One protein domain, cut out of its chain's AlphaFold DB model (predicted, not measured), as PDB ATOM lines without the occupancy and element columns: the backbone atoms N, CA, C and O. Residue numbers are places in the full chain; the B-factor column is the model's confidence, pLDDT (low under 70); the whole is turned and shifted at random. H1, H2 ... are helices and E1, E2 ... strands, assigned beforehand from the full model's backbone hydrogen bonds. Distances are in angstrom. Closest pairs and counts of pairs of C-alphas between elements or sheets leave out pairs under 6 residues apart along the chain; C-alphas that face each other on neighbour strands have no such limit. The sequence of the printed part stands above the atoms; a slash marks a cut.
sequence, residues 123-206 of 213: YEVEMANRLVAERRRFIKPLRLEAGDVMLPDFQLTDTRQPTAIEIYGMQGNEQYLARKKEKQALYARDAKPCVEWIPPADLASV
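AT A GLANCE: This is residues 123 to 206 of the 213 residues of an uncharacterized protein of Caballeronia fortuita (UniProt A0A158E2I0). A small three-stranded sheet stands between two helices, H1 running along its strands on one side and the longer H2 on the other, where it only grazes the sheet. The long link from H1 to E1 makes a wide loop around residue 145, and its residues 138 to 139 pair with E1. The printed part has 84 residues, under half of them in named elements, in the order H1 E1 E2 H2 E3; the sheet runs E1 E2 E3, mixed, and the class is mixed, helices and strands. The whole is compact, with a radius of gyration of the C-alphas of 12.9 A and spans of 34 by 27 by 25 A.

IN THESE COORDINATES: E2 is residues 163 to 167, 13.3 A long, beside E1, residues 154 to 156, and E3, residues 194 to 197, which ends at C-alpha 197 (7.060, 41.859, 37.190). H1, residues 123 to 133, begins at C-alpha 123 (14.413, 45.827, 33.244) and measures 15.3 A. H2, residues 174 to 189, measures 22.6 A.

HOW THE PARTS SIT: E1 and E2 form an antiparallel hairpin, with N 156 and O 163 2.8 A apart. E2 and E3 are parallel, with N 195 and O 164 2.8 A apart. E2, H2 and E3 make a strand-helix-strand unit, two parallel neighbour strands with a helix between, its crossover right-handed. H1 is on the sheet at a height of 10.1 A, over E2 and only just over E1, with 3 C-alphas there; the closest C-alphas of H1 and E2, Glu 124 and Ile 167, are 7.1 A apart. H2 only grazes the sheet with residues 180 to 188; its closest C-alpha to E3 is that of Tyr 187, 7.0 A from that of Cys 194. H1 and H2 are apart. In H1 and H2 every O i to N i+4 pair is within hydrogen-bond range.

THE WHOLE: The two C-alphas farthest apart, those of Arg 135 and Glu 174, are 35.5 A apart. The printed part has no cut. The link from H1 to E1, 20 residues, is long. The mean pLDDT of the printed part is 89.3; residues 146 to 147, 149 and 171 to 172 are under 70.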
ATOM      1  N   TYR A 123      15.546  45.890  32.320       96.19
ATOM      2  CA  TYR A 123      14.413  45.827  33.244       96.19
ATOM      3  C   TYR A 123      14.865  45.940  34.709       96.19
ATOM      4  O   TYR A 123      14.245  46.643  35.504       96.19
ATOM      5  N   GLU A 124      15.991  45.330  35.083       96.50
ATOM      6  CA  GLU A 124      16.567  45.559  36.415       96.50
ATOM      7  C   GLU A 124      16.963  47.023  36.634       96.50
ATOM      8  O   GLU A 124      16.746  47.543  37.729       96.50
ATOM      9  N   VAL A 125      17.471  47.710  35.603       97.88
ATOM     10  CA  VAL A 125      17.754  49.154  35.665       97.88
ATOM     11  C   VAL A 125      16.482  49.946  35.964       97.88
ATOM     12  O   VAL A 125      16.491  50.788  36.864       97.88
ATOM     13  N   GLU A 126      15.383  49.665  35.263       97.94
ATOM     14  CA  GLU A 126      14.095  50.333  35.482       97.94
ATOM     15  C   GLU A 126      13.570  50.114  36.907       97.94
ATOM     16  O   GLU A 126      13.222  51.078  37.598       97.94
ATOM     17  N   MET A 127      13.571  48.865  37.383       98.31
ATOM     18  CA  MET A 127      13.137  48.545  38.743       98.31
ATOM     19  C   MET A 127      14.031  49.224  39.786       98.31
ATOM     20  O   MET A 127      13.520  49.872  40.696       98.31
ATOM     21  N   ALA A 128      15.357  49.140  39.648       98.38
ATOM     22  CA  ALA A 128      16.292  49.779  40.572       98.38
ATOM     23  C   ALA A 128      16.086  51.301  40.620       98.38
ATOM     24  O   ALA A 128      16.030  51.882  41.704       98.38
ATOM     25  N   ASN A 129      15.929  51.944  39.460       98.56
ATOM     26  CA  ASN A 129      15.649  53.376  39.368       98.56
ATOM     27  C   ASN A 129      14.334  53.738  40.071       98.56
ATOM     28  O   ASN A 129      14.301  54.700  40.838       98.56
ATOM     29  N   ARG A 130      13.270  52.950  39.869       98.25
ATOM     30  CA  ARG A 130      11.989  53.139  40.558       98.25
ATOM     31  C   ARG A 130      12.130  52.999  42.072       98.25
ATOM     32  O   ARG A 130      11.665  53.871  42.800       98.25
ATOM     33  N   LEU A 131      12.780  51.938  42.552       98.44
ATOM     34  CA  LEU A 131      12.973  51.697  43.985       98.44
ATOM     35  C   LEU A 131      13.737  52.846  44.655       98.44
ATOM     36  O   LEU A 131      13.359  53.283  45.742       98.44
ATOM     37  N   VAL A 132      14.771  53.374  43.991       98.06
ATOM     38  CA  VAL A 132      15.515  54.545  44.472       98.06
ATOM     39  C   VAL A 132      14.642  55.804  44.467       98.06
ATOM     40  O   VAL A 132      14.617  56.526  45.465       98.06
ATOM     41  N   ALA A 133      13.899  56.064  43.387       97.69
ATOM     42  CA  ALA A 133      13.019  57.229  43.280       97.69
ATOM     43  C   ALA A 133      11.909  57.222  44.348       97.69
ATOM     44  O   ALA A 133      11.614  58.255  44.948       97.69
ATOM     45  N   GLU A 134      11.352  56.046  44.646       97.44
ATOM     46  CA  GLU A 134      10.374  55.823  45.719       97.44
ATOM     47  C   GLU A 134      11.007  55.763  47.126       97.44
ATOM     48  O   GLU A 134      10.300  55.533  48.107       97.44
ATOM     49  N   ARG A 135      12.327  55.976  47.249       97.12
ATOM     50  CA  ARG A 135      13.095  55.928  48.510       97.12
ATOM     51  C   ARG A 135      12.898  54.629  49.298       97.12
ATOM     52  O   ARG A 135      12.867  54.634  50.529       97.12
ATOM     53  N   ARG A 136      12.769  53.509  48.589       98.06
ATOM     54  CA  ARG A 136      12.626  52.184  49.197       98.06
ATOM     55  C   ARG A 136      13.937  51.740  49.832       98.06
ATOM     56  O   ARG A 136      15.013  52.003  49.293       98.06
ATOM     57  N   ARG A 137      13.858  51.004  50.943       97.62
ATOM     58  CA  ARG A 137      15.007  50.227  51.442       97.62
ATOM     59  C   ARG A 137      14.980  48.860  50.782       97.62
ATOM     60  O   ARG A 137      13.996  48.130  50.906       97.62
ATOM     61  N   PHE A 138      16.053  48.520  50.081       97.69
ATOM     62  CA  PHE A 138      16.166  47.247  49.388       97.69
ATOM     63  C   PHE A 138      17.609  46.744  49.357       97.69
ATOM     64  O   PHE A 138      18.558  47.503  49.552       97.69
ATOM     65  N   ILE A 139      17.754  45.451  49.092       96.38
ATOM     66  CA  ILE A 139      19.014  44.782  48.781       96.38
ATOM     67  C   ILE A 139      18.922  44.297  47.330       96.38
ATOM     68  O   ILE A 139      17.890  43.759  46.928       96.38
ATOM     69  N   LYS A 140      19.991  44.491  46.551       95.06
ATOM     70  CA  LYS A 140      20.232  43.815  45.267       95.06
ATOM     71  C   LYS A 140      21.233  42.692  45.542       95.06
ATOM     72  O   LYS A 140      22.418  42.992  45.697       95.06
ATOM     73  N   PRO A 141      20.784  41.436  45.704       92.12
ATOM     74  CA  PRO A 141      21.695  40.344  46.004       92.12
ATOM     75  C   PRO A 141      22.696  40.158  44.860       92.12
ATOM     76  O   PRO A 141      22.322  40.195  43.685       92.12
ATOM     77  N   LEU A 142      23.967  39.969  45.208       84.56
ATOM     78  CA  LEU A 142      25.013  39.623  44.252       84.56
ATOM     79  C   LEU A 142      25.154  38.106  44.220       84.56
ATOM     80  O   LEU A 142      25.217  37.477  45.273       84.56
ATOM     81  N   ARG A 143      25.229  37.534  43.019       81.44
ATOM     82  CA  ARG A 143      25.582  36.125  42.838       81.44
ATOM     83  C   ARG A 143      27.100  36.025  42.911       81.44
ATOM     84  O   ARG A 143      27.780  36.434  41.971       81.44
ATOM     85  N   LEU A 144      27.618  35.575  44.046       79.00
ATOM     86  CA  LEU A 144      29.055  35.428  44.276       79.00
ATOM     87  C   LEU A 144      29.502  33.993  44.009       79.00
ATOM     88  O   LEU A 144      30.603  33.771  43.510       79.00
ATOM     89  N   GLU A 145      28.629  33.028  44.293       77.38
ATOM     90  CA  GLU A 145      28.906  31.607  44.147       77.38
ATOM     91  C   GLU A 145      28.006  30.960  43.088       77.38
ATOM     92  O   GLU A 145      26.884  31.393  42.824       77.38
ATOM     93  N   ALA A 146      28.471  29.856  42.493       63.16
ATOM     94  CA  ALA A 146      27.694  29.102  41.505       63.16
ATOM     95  C   ALA A 146      26.366  28.544  42.070       63.16
ATOM     96  O   ALA A 146      25.463  28.217  41.302       63.16
ATOM     97  N   GLY A 147      26.240  28.455  43.401       64.62
ATOM     98  CA  GLY A 147      25.033  28.028  44.112       64.62
ATOM     99  C   GLY A 147      23.979  29.123  44.325       64.62
ATOM    100  O   GLY A 147      22.845  28.801  44.675       64.62
ATOM    101  N   ASP A 148      24.288  30.394  44.048       72.44
ATOM    102  CA  ASP A 148      23.415  31.555  44.310       72.44
ATOM    103  C   ASP A 148      22.255  31.713  43.301       72.44
ATOM    104  O   ASP A 148      21.731  32.802  43.049       72.44
ATOM    105  N   VAL A 149      21.816  30.612  42.693       64.31
ATOM    106  CA  VAL A 149      20.807  30.593  41.621       64.31
ATOM    107  C   VAL A 149      19.387  30.928  42.096       64.31
ATOM    108  O   VAL A 149      18.525  31.233  41.272       64.31
ATOM    109  N   MET A 150      19.147  30.922  43.412       77.12
ATOM    110  CA  MET A 150      17.837  31.178  44.034       77.12
ATOM    111  C   MET A 150      17.692  32.571  44.655       77.12
ATOM    112  O   MET A 150      16.705  32.835  45.338       77.12
ATOM    113  N   LEU A 151      18.648  33.474  44.427       88.12
ATOM    114  CA  LEU A 151      18.526  34.847  44.909       88.12
ATOM    115  C   LEU A 151      17.450  35.615  44.115       88.12
ATOM    116  O   LEU A 151      17.367  35.448  42.888       88.12
ATOM    117  N   PRO A 152      16.633  36.452  44.784       93.31
ATOM    118  CA  PRO A 152      15.711  37.345  44.096       93.31
ATOM    119  C   PRO A 152      16.475  38.441  43.356       93.31
ATOM    120  O   PRO A 152      17.613  38.761  43.712       93.31
ATOM    121  N   ASP A 153      15.838  39.060  42.364       94.50
ATOM    122  CA  ASP A 153      16.455  40.180  41.652       94.50
ATOM    123  C   ASP A 153      16.582  41.392  42.572       94.50
ATOM    124  O   ASP A 153      17.634  42.018  42.607       94.50
ATOM    125  N   PHE A 154      15.565  41.675  43.390       97.06
ATOM    126  CA  PHE A 154      15.654  42.633  44.494       97.06
ATOM    127  C   PHE A 154      14.922  42.107  45.726       97.06
ATOM    128  O   PHE A 154      14.025  41.274  45.631       97.06
ATOM    129  N   GLN A 155      15.262  42.627  46.899       97.12
ATOM    130  CA  GLN A 155      14.556  42.325  48.137       97.12
ATOM    131  C   GLN A 155      14.265  43.613  48.898       97.12
ATOM    132  O   GLN A 155      15.186  44.287  49.352       97.12
ATOM    133  N   LEU A 156      12.988  43.946  49.061       98.12
ATOM    134  CA  LEU A 156      12.547  45.037  49.922       98.12
ATOM    135  C   LEU A 156      12.800  44.667  51.383       98.12
ATOM    136  O   LEU A 156      12.448  43.574  51.827       98.12
ATOM    137  N   THR A 157      13.385  45.594  52.131       97.50
ATOM    138  CA  THR A 157      13.685  45.449  53.565       97.50
ATOM    139  C   THR A 157      12.910  46.440  54.424       97.50
ATOM    140  O   THR A 157      12.988  46.403  55.647       97.50
ATOM    141  N   ASP A 158      12.127  47.318  53.797       97.38
ATOM    142  CA  ASP A 158      11.213  48.237  54.465       97.38
ATOM    143  C   ASP A 158       9.799  47.676  54.645       97.38
ATOM    144  O   ASP A 158       8.912  48.419  55.023       97.38
ATOM    145  N   THR A 159       9.548  46.397  54.402       96.31
ATOM    146  CA  THR A 159       8.222  45.773  54.530       96.31
ATOM    147  C   THR A 159       8.117  44.934  55.809       96.31
ATOM    148  O   THR A 159       9.130  44.510  56.359       96.31
ATOM    149  N   ARG A 160       6.891  44.640  56.286       93.19
ATOM    150  CA  ARG A 160       6.650  43.814  57.500       93.19
ATOM    151  C   ARG A 160       7.438  42.503  57.502       93.19
ATOM    152  O   ARG A 160       7.951  42.092  58.536       93.19
ATOM    153  N   GLN A 161       7.500  41.854  56.349       93.25
ATOM    154  CA  GLN A 161       8.414  40.758  56.067       93.25
ATOM    155  C   GLN A 161       9.226  41.156  54.837       93.25
ATOM    156  O   GLN A 161       8.625  41.727  53.917       93.25
ATOM    157  N   PRO A 162      10.541  40.878  54.781       94.69
ATOM    158  CA  PRO A 162      11.329  41.161  53.591       94.69
ATOM    159  C   PRO A 162      10.680  40.557  52.343       94.69
ATOM    160  O   PRO A 162      10.376  39.366  52.321       94.69
ATOM    161  N   THR A 163      10.422  41.389  51.337       96.56
ATOM    162  CA  THR A 163       9.647  40.997  50.150       96.56
ATOM    163  C   THR A 163      10.561  40.853  48.947       96.56
ATOM    164  O   THR A 163      11.237  41.809  48.574       96.56
ATOM    165  N   ALA A 164      10.574  39.667  48.342       96.62
ATOM    166  CA  ALA A 164      11.289  39.416  47.098       96.62
ATOM    167  C   ALA A 164      10.628  40.169  45.934       96.62
ATOM    168  O   ALA A 164       9.409  40.337  45.899       96.62
ATOM    169  N   ILE A 165      11.435  40.605  44.976       97.06
ATOM    170  CA  ILE A 165      11.002  41.110  43.678       97.06
ATOM    171  C   ILE A 165      11.706  40.270  42.616       97.06
ATOM    172  O   ILE A 165      12.932  40.155  42.626       97.06
ATOM    173  N   GLU A 166      10.920  39.705  41.709       95.44
ATOM    174  CA  GLU A 166      11.389  38.912  40.572       95.44
ATOM    175  C   GLU A 166      10.991  39.595  39.264       95.44
ATOM    176  O   GLU A 166       9.837  39.999  39.083       95.44
ATOM    177  N   ILE A 167      11.943  39.713  38.342       93.94
ATOM    178  CA  ILE A 167      11.780  40.376  37.054       93.94
ATOM    179  C   ILE A 167      11.889  39.342  35.946       93.94
ATOM    180  O   ILE A 167      12.958  38.825  35.609       93.94
ATOM    181  N   TYR A 168      10.751  39.070  35.314       90.25
ATOM    182  CA  TYR A 168      10.638  38.025  34.320       90.25
ATOM    183  C   TYR A 168      10.796  38.522  32.866       90.25
ATOM    184  O   TYR A 168       9.852  38.455  32.082       90.25
ATOM    185  N   GLY A 169      11.976  39.044  32.506       79.38
ATOM    186  CA  GLY A 169      12.247  39.681  31.205       79.38
ATOM    187  C   GLY A 169      12.483  38.780  29.976       79.38
ATOM    188  O   GLY A 169      12.518  39.305  28.865       79.38
ATOM    189  N   MET A 170      12.654  37.458  30.117       73.00
ATOM    190  CA  MET A 170      12.910  36.549  28.978       73.00
ATOM    191  C   MET A 170      11.724  35.612  28.724       73.00
ATOM    192  O   MET A 170      11.632  34.533  29.303       73.00
ATOM    193  N   GLN A 171      10.807  35.994  27.837       58.56
ATOM    194  CA  GLN A 171       9.694  35.120  27.457       58.56
ATOM    195  C   GLN A 171      10.157  34.041  26.455       58.56
ATOM    196  O   GLN A 171      10.922  34.327  25.539       58.56
ATOM    197  N   GLY A 172       9.693  32.796  26.626       59.12
ATOM    198  CA  GLY A 172       9.835  31.729  25.616       59.12
ATOM    199  C   GLY A 172      11.002  30.743  25.778       59.12
ATOM    200  O   GLY A 172      11.164  29.876  24.929       59.12
ATOM    201  N   ASN A 173      11.794  30.818  26.854       74.19
ATOM    202  CA  ASN A 173      12.829  29.819  27.152       74.19
ATOM    203  C   ASN A 173      12.310  28.785  28.176       74.19
ATOM    204  O   ASN A 173      11.923  29.145  29.287       74.19
ATOM    205  N   GLU A 174      12.309  27.495  27.835       73.31
ATOM    206  CA  GLU A 174      11.814  26.427  28.722       73.31
ATOM    207  C   GLU A 174      12.575  26.343  30.052       73.31
ATOM    208  O   GLU A 174      11.957  26.193  31.109       73.31
ATOM    209  N   GLN A 175      13.901  26.523  30.037       73.25
ATOM    210  CA  GLN A 175      14.709  26.549  31.263       73.25
ATOM    211  C   GLN A 175      14.330  27.735  32.153       73.25
ATOM    212  O   GLN A 175      14.366  27.650  33.380       73.25
ATOM    213  N   TYR A 176      13.941  28.847  31.537       76.25
ATOM    214  CA  TYR A 176      13.500  30.033  32.248       76.25
ATOM    215  C   TYR A 176      12.141  29.835  32.921       76.25
ATOM    216  O   TYR A 176      11.971  30.171  34.093       76.25
ATOM    217  N   LEU A 177      11.193  29.221  32.208       80.00
ATOM    218  CA  LEU A 177       9.888  28.859  32.759       80.00
ATOM    219  C   LEU A 177      10.017  27.854  33.911       80.00
ATOM    220  O   LEU A 177       9.315  27.988  34.914       80.00
ATOM    221  N   ALA A 178      10.929  26.883  33.800       83.00
ATOM    222  CA  ALA A 178      11.224  25.938  34.875       83.00
ATOM    223  C   ALA A 178      11.775  26.650  36.122       83.00
ATOM    224  O   ALA A 178      11.230  26.475  37.211       83.00
ATOM    225  N   ARG A 179      12.771  27.532  35.956       82.19
ATOM    226  CA  ARG A 179      13.332  28.336  37.059       82.19
ATOM    227  C   ARG A 179      12.297  29.242  37.715       82.19
ATOM    228  O   ARG A 179      12.272  29.353  38.937       82.19
ATOM    229  N   LYS A 180      11.421  29.870  36.923       86.94
ATOM    230  CA  LYS A 180      10.304  30.663  37.451       86.94
ATOM    231  C   LYS A 180       9.412  29.812  38.360       86.94
ATOM    232  O   LYS A 180       9.160  30.205  39.494       86.94
ATOM    233  N   LYS A 181       8.970  28.640  37.885       87.25
ATOM    234  CA  LYS A 181       8.119  27.727  38.669       87.25
ATOM    235  C   LYS A 181       8.804  27.264  39.956       87.25
ATOM    236  O   LYS A 181       8.164  27.220  41.001       87.25
ATOM    237  N   GLU A 182      10.094  26.950  39.889       87.12
ATOM    238  CA  GLU A 182      10.879  26.531  41.053       87.12
ATOM    239  C   GLU A 182      10.975  27.642  42.110       87.12
ATOM    240  O   GLU A 182      10.690  27.400  43.284       87.12
ATOM    241  N   LYS A 183      11.265  28.883  41.694       87.00
ATOM    242  CA  LYS A 183      11.269  30.056  42.583       87.00
ATOM    243  C   LYS A 183       9.894  30.324  43.199       87.00
ATOM    244  O   LYS A 183       9.794  30.558  44.400       87.00
ATOM    245  N   GLN A 184       8.825  30.238  42.411       88.62
ATOM    246  CA  GLN A 184       7.454  30.386  42.915       88.62
ATOM    247  C   GLN A 184       7.122  29.334  43.982       88.62
ATOM    248  O   GLN A 184       6.581  29.675  45.034       88.62
ATOM    249  N   ALA A 185       7.489  28.071  43.747       88.50
ATOM    250  CA  ALA A 185       7.303  26.995  44.717       88.50
ATOM    251  C   ALA A 185       8.126  27.223  45.996       88.50
ATOM    252  O   ALA A 185       7.618  27.010  47.097       88.50
ATOM    253  N   LEU A 186       9.368  27.703  45.864       87.19
ATOM    254  CA  LEU A 186      10.235  28.072  46.983       87.19
ATOM    255  C   LEU A 186       9.603  29.172  47.851       87.19
ATOM    256  O   LEU A 186       9.511  29.018  49.069       87.19
ATOM    257  N   TYR A 187       9.126  30.256  47.233       90.25
ATOM    258  CA  TYR A 187       8.481  31.351  47.960       90.25
ATOM    259  C   TYR A 187       7.176  30.920  48.627       90.25
ATOM    260  O   TYR A 187       6.949  31.266  49.786       90.25
ATOM    261  N   ALA A 188       6.357  30.116  47.943       88.75
ATOM    262  CA  ALA A 188       5.118  29.581  48.502       88.75
ATOM    263  C   ALA A 188       5.376  28.673  49.715       88.75
ATOM    264  O   ALA A 188       4.718  28.823  50.743       88.75
ATOM    265  N   ARG A 189       6.364  27.772  49.623       89.44
ATOM    266  CA  ARG A 189       6.742  26.861  50.713       89.44
ATOM    267  C   ARG A 189       7.223  27.615  51.951       89.44
ATOM    268  O   ARG A 189       6.853  27.262  53.064       89.44
ATOM    269  N   ASP A 190       8.031  28.651  51.751       87.31
ATOM    270  CA  ASP A 190       8.608  29.433  52.844       87.31
ATOM    271  C   ASP A 190       7.664  30.562  53.326       87.31
ATOM    272  O   ASP A 190       8.055  31.362  54.176       87.31
ATOM    273  N   ALA A 191       6.449  30.663  52.762       89.06
ATOM    274  CA  ALA A 191       5.505  31.768  52.966       89.06
ATOM    275  C   ALA A 191       6.148  33.162  52.793       89.06
ATOM    276  O   ALA A 191       5.787  34.125  53.474       89.06
ATOM    277  N   LYS A 192       7.126  33.270  51.884       89.12
ATOM    278  CA  LYS A 192       7.854  34.509  51.604       89.12
ATOM    279  C   LYS A 192       7.041  35.380  50.644       89.12
ATOM    280  O   LYS A 192       6.687  34.906  49.563       89.12
ATOM    281  N   PRO A 193       6.772  36.653  50.978       94.25
ATOM    282  CA  PRO A 193       6.111  37.554  50.048       94.25
ATOM    283  C   PRO A 193       6.999  37.802  48.823       94.25
ATOM    284  O   PRO A 193       8.197  38.066  48.954       94.25
ATOM    285  N   CYS A 194       6.393  37.742  47.638       95.44
ATOM    286  CA  CYS A 194       7.056  37.967  46.359       95.44
ATOM    287  C   CYS A 194       6.196  38.870  45.469       95.44
ATOM    288  O   CYS A 194       4.984  38.671  45.351       95.44
ATOM    289  N   VAL A 195       6.829  39.864  44.849       96.56
ATOM    290  CA  VAL A 195       6.257  40.682  43.780       96.56
ATOM    291  C   VAL A 195       6.895  40.258  42.468       96.56
ATOM    292  O   VAL A 195       8.112  40.308  42.317       96.56
ATOM    293  N   GLU A 196       6.070  39.894  41.497       95.50
ATOM    294  CA  GLU A 196       6.544  39.565  40.158       95.50
ATOM    295  C   GLU A 196       6.267  40.717  39.200       95.50
ATOM    296  O   GLU A 196       5.165  41.271  39.168       95.50
ATOM    297  N   TRP A 197       7.250  41.030  38.366       95.94
ATOM    298  CA  TRP A 197       7.060  41.859  37.190       95.94
ATOM    299  C   TRP A 197       7.357  41.037  35.942       95.94
ATOM    300  O   TRP A 197       8.386  40.376  35.866       95.94
ATOM    301  N   ILE A 198       6.456  41.060  34.960       93.25
ATOM    302  CA  ILE A 198       6.607  40.320  33.704       93.25
ATOM    303  C   ILE A 198       6.599  41.327  32.545       93.25
ATOM    304  O   ILE A 198       5.527  41.644  32.020       93.25
ATOM    305  N   PRO A 199       7.765  41.855  32.139       90.75
ATOM    306  CA  PRO A 199       7.881  42.634  30.914       90.75
ATOM    307  C   PRO A 199       7.319  41.879  29.689       90.75
ATOM    308  O   PRO A 199       7.386  40.644  29.647       90.75
ATOM    309  N   PRO A 200       6.752  42.583  28.691       90.50
ATOM    310  CA  PRO A 200       6.771  44.037  28.516       90.50
ATOM    311  C   PRO A 200       5.616  44.773  29.225       90.50
ATOM    312  O   PRO A 200       5.318  45.909  28.862       90.50
ATOM    313  N   ALA A 201       4.931  44.155  30.200       93.19
ATOM    314  CA  ALA A 201       3.937  44.877  30.992       93.19
ATOM    315  C   ALA A 201       4.573  46.119  31.636       93.19
ATOM    316  O   ALA A 201       5.693  46.048  32.139       93.19
ATOM    317  N   ASP A 202       3.854  47.240  31.639       95.06
ATOM    318  CA  ASP A 202       4.349  48.503  32.189       95.06
ATOM    319  C   ASP A 202       4.743  48.338  33.666       95.06
ATOM    320  O   ASP A 202       3.963  47.824  34.475       95.06
ATOM    321  N   LEU A 203       5.941  48.799  34.035       96.00
ATOM    322  CA  LEU A 203       6.426  48.793  35.412       96.00
ATOM    323  C   LEU A 203       5.453  49.499  36.369       96.00
ATOM    324  O   LEU A 203       5.299  49.065  37.512       96.00
ATOM    325  N   ALA A 204       4.743  50.540  35.926       95.19
ATOM    326  CA  ALA A 204       3.751  51.252  36.737       95.19
ATOM    327  C   ALA A 204       2.558  50.368  37.161       95.19
ATOM    328  O   ALA A 204       1.865  50.661  38.145       95.19
ATOM    329  N   SER A 205       2.317  49.252  36.465       95.56
ATOM    330  CA  SER A 205       1.304  48.263  36.856       95.56
ATOM    331  C   SER A 205       1.711  47.459  38.100       95.56
ATOM    332  O   SER A 205       0.847  47.008  38.853       95.56
ATOM    333  N   VAL A 206       3.013  47.351  38.388       96.94
ATOM    334  CA  VAL A 206       3.542  46.571  39.513       96.94
ATOM    335  C   VAL A 206       3.239  47.273  40.836       96.94
ATOM    336  O   VAL A 206       3.678  48.401  41.091       96.94
TER     337      VAL A 206